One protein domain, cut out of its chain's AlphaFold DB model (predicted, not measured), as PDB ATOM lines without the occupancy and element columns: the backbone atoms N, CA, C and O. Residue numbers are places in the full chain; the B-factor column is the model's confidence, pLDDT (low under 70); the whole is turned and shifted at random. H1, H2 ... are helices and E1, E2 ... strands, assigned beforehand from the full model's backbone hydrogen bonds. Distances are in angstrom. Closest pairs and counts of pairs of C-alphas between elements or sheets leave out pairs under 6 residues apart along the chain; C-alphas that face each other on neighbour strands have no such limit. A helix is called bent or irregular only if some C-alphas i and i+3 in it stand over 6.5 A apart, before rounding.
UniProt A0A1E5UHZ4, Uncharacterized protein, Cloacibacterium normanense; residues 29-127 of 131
ATOM      1  N   GLN A  29     -41.568 -35.472 -26.855       97.44
ATOM      2  CA  GLN A  29     -41.599 -34.952 -28.215       97.44
ATOM      3  C   GLN A  29     -40.283 -35.273 -28.928       97.44
ATOM      4  O   GLN A  29     -39.219 -34.912 -28.440       97.44
ATOM      5  N   LEU A  30     -40.354 -35.899 -30.106       97.12
ATOM      6  CA  LEU A  30     -39.221 -35.989 -31.033       97.12
ATOM      7  C   LEU A  30     -39.280 -34.810 -32.011       97.12
ATOM      8  O   LEU A  30     -40.263 -34.663 -32.742       97.12
ATOM      9  N   THR A  31     -38.240 -33.987 -32.042       93.62
ATOM     10  CA  THR A  31     -38.024 -32.947 -33.047       93.62
ATOM     11  C   THR A  31     -36.958 -33.414 -34.031       93.62
ATOM     12  O   THR A  31     -35.891 -33.892 -33.639       93.62
ATOM     13  N   ILE A  32     -37.294 -33.293 -35.311       89.75
ATOM     14  CA  ILE A  32     -36.458 -33.601 -36.468       89.75
ATOM     15  C   ILE A  32     -36.098 -32.259 -37.088       89.75
ATOM     16  O   ILE A  32     -37.021 -31.528 -37.437       89.75
ATOM     17  N   ASP A  33     -34.801 -31.958 -37.169       81.12
ATOM     18  CA  ASP A  33     -34.219 -30.810 -37.876       81.12
ATOM     19  C   ASP A  33     -34.916 -29.473 -37.563       81.12
ATOM     20  O   ASP A  33     -35.901 -29.073 -38.191       81.12
ATOM     21  N   ARG A  34     -34.410 -28.746 -36.556       64.75
ATOM     22  CA  ARG A  34     -34.976 -27.440 -36.187       64.75
ATOM     23  C   ARG A  34     -34.972 -26.482 -37.391       64.75
ATOM     24  O   ARG A  34     -33.945 -26.347 -38.052       64.75
ATOM     25  N   PRO A  35     -36.068 -25.738 -37.636       57.97
ATOM     26  CA  PRO A  35     -36.089 -24.716 -38.671       57.97
ATOM     27  C   PRO A  35     -35.177 -23.559 -38.242       57.97
ATOM     28  O   PRO A  35     -35.552 -22.741 -37.402       57.97
ATOM     29  N   PHE A  36     -33.965 -23.505 -38.787       48.94
ATOM     30  CA  PHE A  36     -33.021 -22.408 -38.580       48.94
ATOM     31  C   PHE A  36     -32.610 -21.818 -39.936       48.94
ATOM     32  O   PHE A  36     -32.419 -22.574 -40.894       48.94
ATOM     33  N   PRO A  37     -32.480 -20.486 -40.069       50.06
ATOM     34  CA  PRO A  37     -32.050 -19.897 -41.323       50.06
ATOM     35  C   PRO A  37     -30.563 -20.222 -41.535       50.06
ATOM     36  O   PRO A  37     -29.715 -19.833 -40.742       50.06
ATOM     37  N   GLN A  38     -30.265 -20.915 -42.635       50.53
ATOM     38  CA  GLN A  38     -28.962 -20.969 -43.320       50.53
ATOM     39  C   GLN A  38     -27.882 -21.984 -42.913       50.53
ATOM     40  O   GLN A  38     -26.842 -21.971 -43.559       50.53
ATOM     41  N   ASN A  39     -28.119 -22.946 -42.018       54.12
ATOM     42  CA  ASN A  39     -27.203 -24.090 -41.865       54.12
ATOM     43  C   ASN A  39     -27.984 -25.411 -41.831       54.12
ATOM     44  O   ASN A  39     -28.538 -25.779 -40.800       54.12
ATOM     45  N   TYR A  40     -28.048 -26.113 -42.969       68.25
ATOM     46  CA  TYR A  40     -28.650 -27.446 -43.071       68.25
ATOM     47  C   TYR A  40     -27.723 -28.478 -42.423       68.25
ATOM     48  O   TYR A  40     -26.840 -29.029 -43.079       68.25
ATOM     49  N   PHE A  41     -27.910 -28.734 -41.135       83.38
ATOM     50  CA  PHE A  41     -27.399 -29.942 -40.504       83.38
ATOM     51  C   PHE A  41     -28.557 -30.770 -39.977       83.38
ATOM     52  O   PHE A  41     -29.606 -30.233 -39.622       83.38
ATOM     53  N   GLU A  42     -28.358 -32.083 -39.946       89.75
ATOM     54  CA  GLU A  42     -29.344 -32.985 -39.372       89.75
ATOM     55  C   GLU A  42     -29.216 -32.997 -37.843       89.75
ATOM     56  O   GLU A  42     -28.114 -33.069 -37.294       89.75
ATOM     57  N   GLU A  43     -30.348 -32.952 -37.150       92.81
ATOM     58  CA  GLU A  43     -30.447 -33.042 -35.695       92.81
ATOM     59  C   GLU A  43     -31.637 -33.921 -35.313       92.81
ATOM     60  O   GLU A  43     -32.711 -33.870 -35.926       92.81
ATOM     61  N   ARG A  44     -31.478 -34.687 -34.231       96.00
ATOM     62  CA  ARG A  44     -32.604 -35.286 -33.513       96.00
ATOM     63  C   ARG A  44     -32.594 -34.853 -32.067       96.00
ATOM     64  O   ARG A  44     -31.579 -34.956 -31.380       96.00
ATOM     65  N   ARG A  45     -33.757 -34.425 -31.591       96.44
ATOM     66  CA  ARG A  45     -33.939 -33.992 -30.212       96.44
ATOM     67  C   ARG A  45     -35.175 -34.633 -29.605       96.44
ATOM     68  O   ARG A  45     -36.244 -34.593 -30.201       96.44
ATOM     69  N   ILE A  46     -35.024 -35.233 -28.430       98.38
ATOM     70  CA  ILE A  46     -36.131 -35.810 -27.660       98.38
ATOM     71  C   ILE A  46     -36.316 -34.984 -26.396       98.38
ATOM     72  O   ILE A  46     -35.453 -35.021 -25.523       98.38
ATOM     73  N   ASP A  47     -37.433 -34.270 -26.305       97.81
ATOM     74  CA  ASP A  47     -37.757 -33.332 -25.230       97.81
ATOM     75  C   ASP A  47     -38.925 -33.807 -24.369       97.81
ATOM     76  O   ASP A  47     -39.949 -34.262 -24.881       97.81
ATOM     77  N   TRP A  48     -38.822 -33.624 -23.055       98.12
ATOM     78  CA  TRP A  48     -39.953 -33.761 -22.139       98.12
ATOM     79  C   TRP A  48     -39.788 -32.873 -20.909       98.12
ATOM     80  O   TRP A  48     -38.713 -32.336 -20.633       98.12
ATOM     81  N   ILE A  49     -40.873 -32.727 -20.153       97.19
ATOM     82  CA  ILE A  49     -40.893 -31.998 -18.885       97.19
ATOM     83  C   ILE A  49     -41.296 -32.977 -17.791       97.19
ATOM     84  O   ILE A  49     -42.270 -33.713 -17.928       97.19
ATOM     85  N   GLU A  50     -40.556 -32.979 -16.689       95.81
ATOM     86  CA  GLU A  50     -40.874 -33.793 -15.518       95.81
ATOM     87  C   GLU A  50     -40.503 -33.006 -14.258       95.81
ATOM     88  O   GLU A  50     -39.360 -32.569 -14.113       95.81
ATOM     89  N   ASN A  51     -41.472 -32.828 -13.353       93.56
ATOM     90  CA  ASN A  51     -41.322 -32.087 -12.093       93.56
ATOM     91  C   ASN A  51     -40.797 -30.649 -12.269       93.56
ATOM     92  O   ASN A  51     -39.956 -30.192 -11.501       93.56
ATOM     93  N   GLY A  52     -41.260 -29.941 -13.306       94.25
ATOM     94  CA  GLY A  52     -40.838 -28.561 -13.589       94.25
ATOM     95  C   GLY A  52     -39.415 -28.423 -14.150       94.25
ATOM     96  O   GLY A  52     -38.918 -27.306 -14.291       94.25
ATOM     97  N   ILE A  53     -38.758 -29.539 -14.487       97.56
ATOM     98  CA  ILE A  53     -37.444 -29.565 -15.134       97.56
ATOM     99  C   ILE A  53     -37.633 -30.011 -16.584       97.56
ATOM    100  O   ILE A  53     -38.163 -31.095 -16.845       97.56
ATOM    101  N   ASN A  54     -37.182 -29.183 -17.523       98.00
ATOM    102  CA  ASN A  54     -37.099 -29.543 -18.932       98.00
ATOM    103  C   ASN A  54     -35.904 -30.474 -19.137       98.00
ATOM    104  O   ASN A  54     -34.838 -30.243 -18.565       98.00
ATOM    105  N   LYS A  55     -36.076 -31.512 -19.949       98.50
ATOM    106  CA  LYS A  55     -35.069 -32.538 -20.223       98.50
ATOM    107  C   LYS A  55     -34.994 -32.776 -21.721       98.50
ATOM    108  O   LYS A  55     -36.026 -32.802 -22.387       98.50
ATOM    109  N   ALA A  56     -33.781 -32.955 -22.226       98.19
ATOM    110  CA  ALA A  56     -33.535 -33.217 -23.629       98.19
ATOM    111  C   ALA A  56     -32.401 -34.223 -23.835       98.19
ATOM    112  O   ALA A  56     -31.377 -34.173 -23.151       98.19
ATOM    113  N   ILE A  57     -32.584 -35.092 -24.826       98.56
ATOM    114  CA  ILE A  57     -31.518 -35.870 -25.465       98.56
ATOM    115  C   ILE A  57     -31.303 -35.253 -26.845       98.56
ATOM    116  O   ILE A  57     -32.256 -35.188 -27.619       98.56
ATOM    117  N   LEU A  58     -30.089 -34.791 -27.142       97.50
ATOM    118  CA  LEU A  58     -29.731 -34.177 -28.421       97.50
ATOM    119  C   LEU A  58     -28.713 -35.053 -29.143       97.50
ATOM    120  O   LEU A  58     -27.713 -35.441 -28.543       97.50
ATOM    121  N   ILE A  59     -28.951 -35.314 -30.424       97.69
ATOM    122  CA  ILE A  59     -27.991 -35.910 -31.350       97.69
ATOM    123  C   ILE A  59     -27.765 -34.903 -32.471       97.69
ATOM    124  O   ILE A  59     -28.672 -34.641 -33.260       97.69
ATOM    125  N   GLN A  60     -26.570 -34.329 -32.509       94.94
ATOM    126  CA  GLN A  60     -26.213 -33.218 -33.393       94.94
ATOM    127  C   GLN A  60     -24.728 -33.304 -33.773       94.94
ATOM    128  O   GLN A  60     -23.948 -33.914 -33.026       94.94
ATOM    129  N   PRO A  61     -24.309 -32.717 -34.905       94.25
ATOM    130  CA  PRO A  61     -22.897 -32.615 -35.241       94.25
ATOM    131  C   PRO A  61     -22.146 -31.719 -34.247       94.25
ATOM    132  O   PRO A  61     -22.740 -30.988 -33.451       94.25
ATOM    133  N   ASN A  62     -20.819 -31.769 -34.291       92.75
ATOM    134  CA  ASN A  62     -19.979 -30.897 -33.485       92.75
ATOM    135  C   ASN A  62     -19.990 -29.472 -34.047       92.75
ATOM    136  O   ASN A  62     -19.833 -29.281 -35.256       92.75
ATOM    137  N   PHE A  63     -20.130 -28.480 -33.170       88.75
ATOM    138  CA  PHE A  63     -19.982 -27.073 -33.535       88.75
ATOM    139  C   PHE A  63     -18.569 -26.613 -33.194       88.75
ATOM    140  O   PHE A  63     -18.146 -26.674 -32.042       88.75
ATOM    141  N   GLU A  64     -17.851 -26.148 -34.205       87.19
ATOM    142  CA  GLU A  64     -16.501 -25.609 -34.104       87.19
ATOM    143  C   GLU A  64     -16.537 -24.099 -34.391       87.19
ATOM    144  O   GLU A  64     -17.533 -23.571 -34.890       87.19
ATOM    145  N   ILE A  65     -15.450 -23.388 -34.072       85.12
ATOM    146  CA  ILE A  65     -15.353 -21.924 -34.256       85.12
ATOM    147  C   ILE A  65     -15.673 -21.518 -35.703       85.12
ATOM    148  O   ILE A  65     -16.338 -20.508 -35.929       85.12
ATOM    149  N   ASP A  66     -15.250 -22.340 -36.665       83.31
ATOM    150  CA  ASP A  66     -15.363 -22.062 -38.098       83.31
ATOM    151  C   ASP A  66     -16.619 -22.675 -38.748       83.31
ATOM    152  O   ASP A  66     -16.811 -22.554 -39.960       83.31
ATOM    153  N   GLY A  67     -17.490 -23.336 -37.971       83.56
ATOM    154  CA  GLY A  67     -18.751 -23.886 -38.467       83.56
ATOM    155  C   GLY A  67     -19.094 -25.279 -37.940       83.56
ATOM    156  O   GLY A  67     -18.687 -25.692 -36.860       83.56
ATOM    157  N   ILE A  68     -19.906 -26.006 -38.707       87.31
ATOM    158  CA  ILE A  68     -20.404 -27.333 -38.329       87.31
ATOM    159  C   ILE A  68     -19.472 -28.414 -38.870       87.31
ATOM    160  O   ILE A  68     -19.260 -28.512 -40.080       87.31
ATOM    161  N   ASN A  69     -18.982 -29.281 -37.988       88.94
ATOM    162  CA  ASN A  69     -18.216 -30.459 -38.369       88.94
ATOM    163  C   ASN A  69     -19.109 -31.706 -38.387       88.94
ATOM    164  O   ASN A  69     -19.173 -32.458 -37.417       88.94
ATOM    165  N   SER A  70     -19.741 -31.980 -39.530       86.94
ATOM    166  CA  SER A  70     -20.631 -33.140 -39.712       86.94
ATOM    167  C   SER A  70     -19.927 -34.507 -39.714       86.94
ATOM    168  O   SER A  70     -20.589 -35.532 -39.875       86.94
ATOM    169  N   LYS A  71     -18.597 -34.559 -39.538       91.62
ATOM    170  CA  LYS A  71     -17.856 -35.817 -39.323       91.62
ATOM    171  C   LYS A  71     -17.846 -36.232 -37.851       91.62
ATOM    172  O   LYS A  71     -17.679 -37.411 -37.555       91.62
ATOM    173  N   LYS A  72     -18.026 -35.273 -36.942       95.00
ATOM    174  CA  LYS A  72     -18.047 -35.479 -35.495       95.00
ATOM    175  C   LYS A  72     -19.450 -35.221 -34.973       95.00
ATOM    176  O   LYS A  72     -20.073 -34.232 -35.330       95.00
ATOM    177  N   TRP A  73     -19.928 -36.097 -34.111       97.06
ATOM    178  CA  TRP A  73     -21.274 -36.088 -33.570       97.06
ATOM    179  C   TRP A  73     -21.233 -36.220 -32.060       97.06
ATOM    180  O   TRP A  73     -20.366 -36.893 -31.491       97.06
ATOM    181  N   ASN A  74     -22.214 -35.583 -31.438       97.94
ATOM    182  CA  ASN A  74     -22.409 -35.561 -30.003       97.94
ATOM    183  C   ASN A  74     -23.765 -36.182 -29.662       97.94
ATOM    184  O   ASN A  74     -24.752 -35.948 -30.361       97.94
ATOM    185  N   LEU A  75     -23.810 -36.933 -28.559       98.50
ATOM    186  CA  LEU A  75     -25.047 -37.267 -27.856       98.50
ATOM    187  C   LEU A  75     -25.018 -36.551 -26.510       98.50
ATOM    188  O   LEU A  75     -24.348 -36.989 -25.569       98.50
ATOM    189  N   THR A  76     -25.740 -35.439 -26.440       98.38
ATOM    190  CA  THR A  76     -25.750 -34.535 -25.290       98.38
ATOM    191  C   THR A  76     -27.040 -34.704 -24.497       98.38
ATOM    192  O   THR A  76     -28.138 -34.762 -25.051       98.38
ATOM    193  N   LEU A  77     -26.904 -34.755 -23.179       98.50
ATOM    194  CA  LEU A  77     -28.001 -34.744 -22.226       98.50
ATOM    195  C   LEU A  77     -28.098 -33.352 -21.634       98.50
ATOM    196  O   LEU A  77     -27.099 -32.809 -21.168       98.50
ATOM    197  N   VAL A  78     -29.297 -32.782 -21.628       97.81
ATOM    198  CA  VAL A  78     -29.523 -31.450 -21.067       97.81
ATOM    199  C   VAL A  78     -30.723 -31.500 -20.141       97.81
ATOM    200  O   VAL A  78     -31.783 -31.993 -20.514       97.81
ATOM    201  N   ALA A  79     -30.568 -30.955 -18.942       98.06
ATOM    202  CA  ALA A  79     -31.672 -30.652 -18.044       98.06
ATOM    203  C   ALA A  79     -31.625 -29.168 -17.689       98.06
ATOM    204  O   ALA A  79     -30.548 -28.636 -17.434       98.06
ATOM    205  N   TRP A  80     -32.763 -28.474 -17.696       97.44
ATOM    206  CA  TRP A  80     -32.802 -27.057 -17.348       97.44
ATOM    207  C   TRP A  80     -34.149 -26.608 -16.794       97.44
ATOM    208  O   TRP A  80     -35.209 -27.169 -17.081       97.44
ATOM    209  N   THR A  81     -34.099 -25.534 -16.023       96.56
ATOM    210  CA  THR A  81     -35.269 -24.766 -15.602       96.56
ATOM    211  C   THR A  81     -34.874 -23.299 -15.437       96.56
ATOM    212  O   THR A  81     -33.724 -22.933 -15.695       96.56
ATOM    213  N   TYR A  82     -35.823 -22.463 -15.040       93.38
ATOM    214  CA  TYR A  82     -35.588 -21.063 -14.714       93.38
ATOM    215  C   TYR A  82     -35.704 -20.876 -13.204       93.38
ATOM    216  O   TYR A  82     -36.592 -21.451 -12.570       93.38
ATOM    217  N   ASN A  83     -34.784 -20.119 -12.609       86.44
ATOM    218  CA  ASN A  83     -34.880 -19.764 -11.197       86.44
ATOM    219  C   ASN A  83     -35.917 -18.636 -10.981       86.44
ATOM    220  O   ASN A  83     -36.577 -18.176 -11.910       86.44
ATOM    221  N   HIS A  84     -36.058 -18.174  -9.740       83.44
ATOM    222  CA  HIS A  84     -37.033 -17.148  -9.349       83.44
ATOM    223  C   HIS A  84     -36.793 -15.753  -9.961       83.44
ATOM    224  O   HIS A  84     -37.691 -14.921  -9.900       83.44
ATOM    225  N   ILE A  85     -35.610 -15.495 -10.529       87.75
ATOM    226  CA  ILE A  85     -35.284 -14.265 -11.271       87.75
ATOM    227  C   ILE A  85     -35.209 -14.511 -12.785       87.75
ATOM    228  O   ILE A  85     -34.615 -13.717 -13.502       87.75
ATOM    229  N   GLU A  86     -35.794 -15.614 -13.263       85.56
ATOM    230  CA  GLU A  86     -35.842 -16.006 -14.678       85.56
ATOM    231  C   GLU A  86     -34.472 -16.328 -15.313       85.56
ATOM    232  O   GLU A  86     -34.368 -16.487 -16.529       85.56
ATOM    233  N   ASP A  87     -33.421 -16.537 -14.509       89.19
ATOM    234  CA  ASP A  87     -32.148 -17.046 -15.025       89.19
ATOM    235  C   ASP A  87     -32.264 -18.543 -15.319       89.19
ATOM    236  O   ASP A  87     -32.705 -19.339 -14.478       89.19
ATOM    237  N   ARG A  88     -31.767 -18.960 -16.487       92.69
ATOM    238  CA  ARG A  88     -31.634 -20.379 -16.821       92.69
ATOM    239  C   ARG A  88     -30.560 -21.027 -15.947       92.69
ATOM    240  O   ARG A  88     -29.396 -20.636 -15.984       92.69
ATOM    241  N   ILE A  89     -30.941 -22.084 -15.241       95.50
ATOM    242  CA  ILE A  89     -30.017 -23.030 -14.609       95.50
ATOM    243  C   ILE A  89     -30.089 -24.353 -15.357       95.50
ATOM    244  O   ILE A  89     -31.163 -24.784 -15.786       95.50
ATOM    245  N   GLN A  90     -28.944 -24.992 -15.549       96.81
ATOM    246  CA  GLN A  90     -28.838 -26.181 -16.369       96.81
ATOM    247  C   GLN A  90     -27.808 -27.178 -15.848       96.81
ATOM    248  O   GLN A  90     -26.917 -26.866 -15.060       96.81
ATOM    249  N   TRP A  91     -27.959 -28.398 -16.336       97.31
ATOM    250  CA  TRP A  91     -27.007 -29.483 -16.238       97.31
ATOM    251  C   TRP A  91     -26.822 -30.052 -17.642       97.31
ATOM    252  O   TRP A  91     -27.806 -30.254 -18.361       97.31
ATOM    253  N   ILE A  92     -25.567 -30.259 -18.034       96.75
ATOM    254  CA  ILE A  92     -25.183 -30.800 -19.337       96.75
ATOM    255  C   ILE A  92     -24.218 -31.956 -19.097       96.75
ATOM    256  O   ILE A  92     -23.325 -31.854 -18.260       96.75
ATOM    257  N   ASP A  93     -24.402 -33.039 -19.843       97.25
ATOM    258  CA  ASP A  93     -23.489 -34.178 -19.875       97.25
ATOM    259  C   ASP A  93     -23.388 -34.715 -21.302       97.25
ATOM    260  O   ASP A  93     -24.343 -34.628 -22.079       97.25
ATOM    261  N   TYR A  94     -22.242 -35.294 -21.641       97.12
ATOM    262  CA  TYR A  94     -21.990 -35.885 -22.950       97.12
ATOM    263  C   TYR A  94     -21.871 -37.395 -22.788       97.12
ATOM    264  O   TYR A  94     -20.974 -37.903 -22.119       97.12
ATOM    265  N   LEU A  95     -22.789 -38.137 -23.407       97.25
ATOM    266  CA  LEU A  95     -22.678 -39.594 -23.466       97.25
ATOM    267  C   LEU A  95     -21.756 -40.031 -24.608       97.25
ATOM    268  O   LEU A  95     -21.076 -41.049 -24.510       97.25
ATOM    269  N   VAL A  96     -21.742 -39.236 -25.678       98.00
ATOM    270  CA  VAL A  96     -20.818 -39.336 -26.803       98.00
ATOM    271  C   VAL A  96     -20.356 -37.923 -27.129       98.00
ATOM    272  O   VAL A  96     -21.191 -37.038 -27.306       98.00
ATOM    273  N   GLU A  97     -19.043 -37.728 -27.204       97.38
ATOM    274  CA  GLU A  97     -18.416 -36.444 -27.507       97.38
ATOM    275  C   GLU A  97     -17.419 -36.610 -28.658       97.38
ATOM    276  O   GLU A  97     -16.511 -37.450 -28.602       97.38
ATOM    277  N   GLU A  98     -17.631 -35.831 -29.717       96.44
ATOM    278  CA  GLU A  98     -16.783 -35.727 -30.901       96.44
ATOM    279  C   GLU A  98     -16.437 -37.074 -31.566       96.44
ATOM    280  O   GLU A  98     -15.288 -37.330 -31.940       96.44
ATOM    281  N   LYS A  99     -17.426 -37.963 -31.720       97.62
ATOM    282  CA  LYS A  99     -17.241 -39.278 -32.368       97.62
ATOM    283  C   LYS A  99     -17.903 -39.357 -33.736       97.62
ATOM    284  O   LYS A  99     -18.773 -38.561 -34.062       97.62
ATOM    285  N   ASN A 100     -17.524 -40.356 -34.528       97.19
ATOM    286  CA  ASN A 100     -18.256 -40.687 -35.749       97.19
ATOM    287  C   ASN A 100     -19.704 -41.074 -35.410       97.19
ATOM    288  O   ASN A 100     -19.946 -41.730 -34.393       97.19
ATOM    289  N   PHE A 101     -20.648 -40.735 -36.292       97.31
ATOM    290  CA  PHE A 101     -22.070 -41.032 -36.096       97.31
ATOM    291  C   PHE A 101     -22.355 -42.525 -35.878       97.31
ATOM    292  O   PHE A 101     -23.193 -42.867 -35.050       97.31
ATOM    293  N   GLU A 102     -21.602 -43.414 -36.533       97.88
ATOM    294  CA  GLU A 102     -21.722 -44.873 -36.385       97.88
ATOM    295  C   GLU A 102     -21.630 -45.345 -34.924       97.88
ATOM    296  O   GLU A 102     -22.223 -46.357 -34.554       97.88
ATOM    297  N   VAL A 103     -20.911 -44.619 -34.059       98.06
ATOM    298  CA  VAL A 103     -20.860 -44.934 -32.622       98.06
ATOM    299  C   VAL A 103     -22.236 -44.759 -31.983       98.06
ATOM    300  O   VAL A 103     -22.647 -45.596 -31.182       98.06
ATOM    301  N   ILE A 104     -22.956 -43.694 -32.341       98.38
ATOM    302  CA  ILE A 104     -24.322 -43.435 -31.878       98.38
ATOM    303  C   ILE A 104     -25.279 -44.433 -32.520       98.38
ATOM    304  O   ILE A 104     -26.055 -45.061 -31.807       98.38
ATOM    305  N   GLU A 105     -25.189 -44.617 -33.838       98.31
ATOM    306  CA  GLU A 105     -26.062 -45.509 -34.604       98.31
ATOM    307  C   GLU A 105     -26.049 -46.942 -34.059       98.31
ATOM    308  O   GLU A 105     -27.102 -47.485 -33.723       98.31
ATOM    309  N   ASN A 106     -24.860 -47.523 -33.877       98.38
ATOM    310  CA  ASN A 106     -24.698 -48.912 -33.440       98.38
ATOM    311  C   ASN A 106     -25.104 -49.156 -31.978       98.38
ATOM    312  O   ASN A 106     -25.311 -50.303 -31.589       98.38
ATOM    313  N   ASN A 107     -25.208 -48.105 -31.158       98.56
ATOM    314  CA  ASN A 107     -25.449 -48.215 -29.713       98.56
ATOM    315  C   ASN A 107     -26.708 -47.459 -29.255       98.56
ATOM    316  O   ASN A 107     -26.910 -47.258 -28.054       98.56
ATOM    317  N   ILE A 108     -27.560 -47.022 -30.192       98.62
ATOM    318  CA  ILE A 108     -28.620 -46.052 -29.900       98.62
ATOM    319  C   ILE A 108     -29.593 -46.534 -28.819       98.62
ATOM    320  O   ILE A 108     -29.974 -45.760 -27.943       98.62
ATOM    321  N   GLU A 109     -29.973 -47.811 -28.819       98.50
ATOM    322  CA  GLU A 109     -30.922 -48.341 -27.835       98.50
ATOM    323  C   GLU A 109     -30.387 -48.249 -26.403       98.50
ATOM    324  O   GLU A 109     -31.115 -47.857 -25.486       98.50
ATOM    325  N   ASP A 110     -29.113 -48.580 -26.200       98.56
ATOM    326  CA  ASP A 110     -28.488 -48.532 -24.882       98.56
ATOM    327  C   ASP A 110     -28.208 -47.098 -24.452       98.56
ATOM    328  O   ASP A 110     -28.467 -46.734 -23.300       98.56
ATOM    329  N   PHE A 111     -27.793 -46.244 -25.388       98.69
ATOM    330  CA  PHE A 111     -27.653 -44.823 -25.122       98.69
ATOM    331  C   PHE A 111     -28.970 -44.180 -24.704       98.69
ATOM    332  O   PHE A 111     -28.974 -43.439 -23.723       98.69
ATOM    333  N   LEU A 112     -30.099 -44.505 -25.334       98.69
ATOM    334  CA  LEU A 112     -31.411 -43.997 -24.918       98.69
ATOM    335  C   LEU A 112     -31.783 -44.447 -23.495       98.69
ATOM    336  O   LEU A 112     -32.244 -43.629 -22.693       98.69
ATOM    337  N   LYS A 113     -31.524 -45.712 -23.131       98.44
ATOM    338  CA  LYS A 113     -31.761 -46.224 -21.765       98.44
ATOM    339  C   LYS A 113     -30.904 -45.494 -20.728       98.44
ATOM    340  O   LYS A 113     -31.420 -45.069 -19.689       98.44
ATOM    341  N   ILE A 114     -29.607 -45.334 -20.999       98.62
ATOM    342  CA  ILE A 114     -28.668 -44.636 -20.105       98.62
ATOM    343  C   ILE A 114     -29.069 -43.167 -19.964       98.62
ATOM    344  O   ILE A 114     -29.159 -42.660 -18.843       98.62
ATOM    345  N   SER A 115     -29.364 -42.511 -21.086       98.62
ATOM    346  CA  SER A 115     -29.797 -41.115 -21.156       98.62
ATOM    347  C   SER A 115     -31.035 -40.875 -20.302       98.62
ATOM    348  O   SER A 115     -31.043 -39.986 -19.453       98.62
ATOM    349  N   TYR A 116     -32.057 -41.722 -20.462       98.50
ATOM    350  CA  TYR A 116     -33.280 -41.650 -19.671       98.50
ATOM    351  C   TYR A 116     -33.007 -41.794 -18.179       98.50
ATOM    352  O   TYR A 116     -33.475 -40.984 -17.383       98.50
ATOM    353  N   LYS A 117     -32.218 -42.803 -17.788       98.31
ATOM    354  CA  LYS A 117     -31.891 -43.056 -16.381       98.31
ATOM    355  C   LYS A 117     -31.147 -41.875 -15.756       98.31
ATOM    356  O   LYS A 117     -31.508 -41.458 -14.655       98.31
ATOM    357  N   LYS A 118     -30.145 -41.326 -16.454       98.31
ATOM    358  CA  LYS A 118     -29.396 -40.142 -16.012       98.31
ATOM    359  C   LYS A 118     -30.330 -38.945 -15.848       98.31
ATOM    360  O   LYS A 118     -30.448 -38.427 -14.741       98.31
ATOM    361  N   LEU A 119     -31.070 -38.573 -16.895       98.19
ATOM    362  CA  LEU A 119     -31.956 -37.403 -16.878       98.19
ATOM    363  C   LEU A 119     -33.090 -37.529 -15.854       98.19
ATOM    364  O   LEU A 119     -33.431 -36.547 -15.201       98.19
ATOM    365  N   LYS A 120     -33.640 -38.728 -15.641       96.94
ATOM    366  CA  LYS A 120     -34.668 -38.971 -14.617       96.94
ATOM    367  C   LYS A 120     -34.150 -38.775 -13.188       96.94
ATOM    368  O   LYS A 120     -34.917 -38.405 -12.306       96.94
ATOM    369  N   SER A 121     -32.859 -39.017 -12.956       96.88
ATOM    370  CA  SER A 121     -32.239 -38.834 -11.637       96.88
ATOM    371  C   SER A 121     -31.934 -37.374 -11.288       96.88
ATOM    372  O   SER A 121     -31.712 -37.076 -10.114       96.88
ATOM    373  N   ILE A 122     -31.957 -36.474 -12.279       97.38
ATOM    374  CA  ILE A 122     -31.668 -35.051 -12.091       97.38
ATOM    375  C   ILE A 122     -32.765 -34.374 -11.268       97.38
ATOM    376  O   ILE A 122     -33.957 -34.458 -11.581       97.38
ATOM    377  N   LYS A 123     -32.325 -33.652 -10.239       95.31
ATOM    378  CA  LYS A 123     -33.122 -32.776  -9.378       95.31
ATOM    379  C   LYS A 123     -32.688 -31.322  -9.564       95.31
ATOM    380  O   LYS A 123     -31.639 -31.054 -10.143       95.31
ATOM    381  N   ILE A 124     -33.482 -30.391  -9.033       92.62
ATOM    382  CA  ILE A 124     -33.197 -28.945  -9.093       92.62
ATOM    383  C   ILE A 124     -31.795 -28.628  -8.553       92.62
ATOM    384  O   ILE A 124     -31.065 -27.882  -9.194       92.62
ATOM    385  N   ASP A 125     -31.380 -29.265  -7.454       93.19
ATOM    386  CA  ASP A 125     -30.070 -29.031  -6.820       93.19
ATOM    387  C   ASP A 125     -28.870 -29.458  -7.684       93.19
ATOM    388  O   ASP A 125     -27.733 -29.100  -7.390       93.19
ATOM    389  N   ASN A 126     -29.094 -30.238  -8.747       93.88
ATOM    390  CA  ASN A 126     -28.041 -30.598  -9.698       93.88
ATOM    391  C   ASN A 126     -27.830 -29.531 -10.782       93.88
ATOM    392  O   ASN A 126     -26.874 -29.633 -11.551       93.88
ATOM    393  N   LEU A 127     -28.733 -28.554 -10.893       95.44
ATOM    394  CA  LEU A 127     -28.692 -27.520 -11.919       95.44
ATOM    395  C   LEU A 127     -27.847 -26.338 -11.437       95.44
ATOM    396  O   LEU A 127     -27.939 -25.910 -10.290       95.44
TER     397      LEU A 127
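This is residues 29 to 127 of the 131 residues of an uncharacterized protein of Cloacibacterium normanense (UniProt A0A1E5UHZ4). A twisted sheet of five strands, three of them bent, has one long, kinked helix, H1, packed over one face: two layers. The printed part has 99 residues, with E1 to E5 and then H1; the sheet, in that order, is a meander, each strand the antiparallel neighbour of the one before. The class is mixed, the whole compact, radius of gyration of the C-alphas 14.3 A, spans 39 by 32 by 23 A.

E3, residues 53 to 64, and E4, residues 67 to 82, form a hairpin, with N 56 and O 78 2.8 A apart. E4 and edge strand E5, residues 88 to 99, form another, with N 77 and O 93 at 2.8 A. E3 bends by 82 degrees at residue 61, E4 by 121 at 71. E2, residues 44 to 50, forms hairpins with E3, N 46 and O 57 at 2.9 A, and with edge strand E1, residues 29 to 32, N 31 and O 45 at 2.8 A. H1, residues 101 to 121, is on the sheet; its closest C-alphas to E4 are Phe 101 and Trp 73, 5.6 A. H1 is irregular, C-alphas 106 and 109 being 8.4 A apart; 14 of 17 O i to N i+4 pairs are within hydrogen-bond range.

E1 begins at C-alpha 29 (-41.599, -34.952, -28.215); H1 ends at C-alpha 121 (-32.239, -38.834, -11.637). E4 measures 29.3 A, H1 26.6 A.

The farthest C-alphas, Ile 85 and Asn 106, are 42.5 A apart. The printed part has no cut. The link E1 to E2 is long; its residues 34 to 40 have pLDDT under 70.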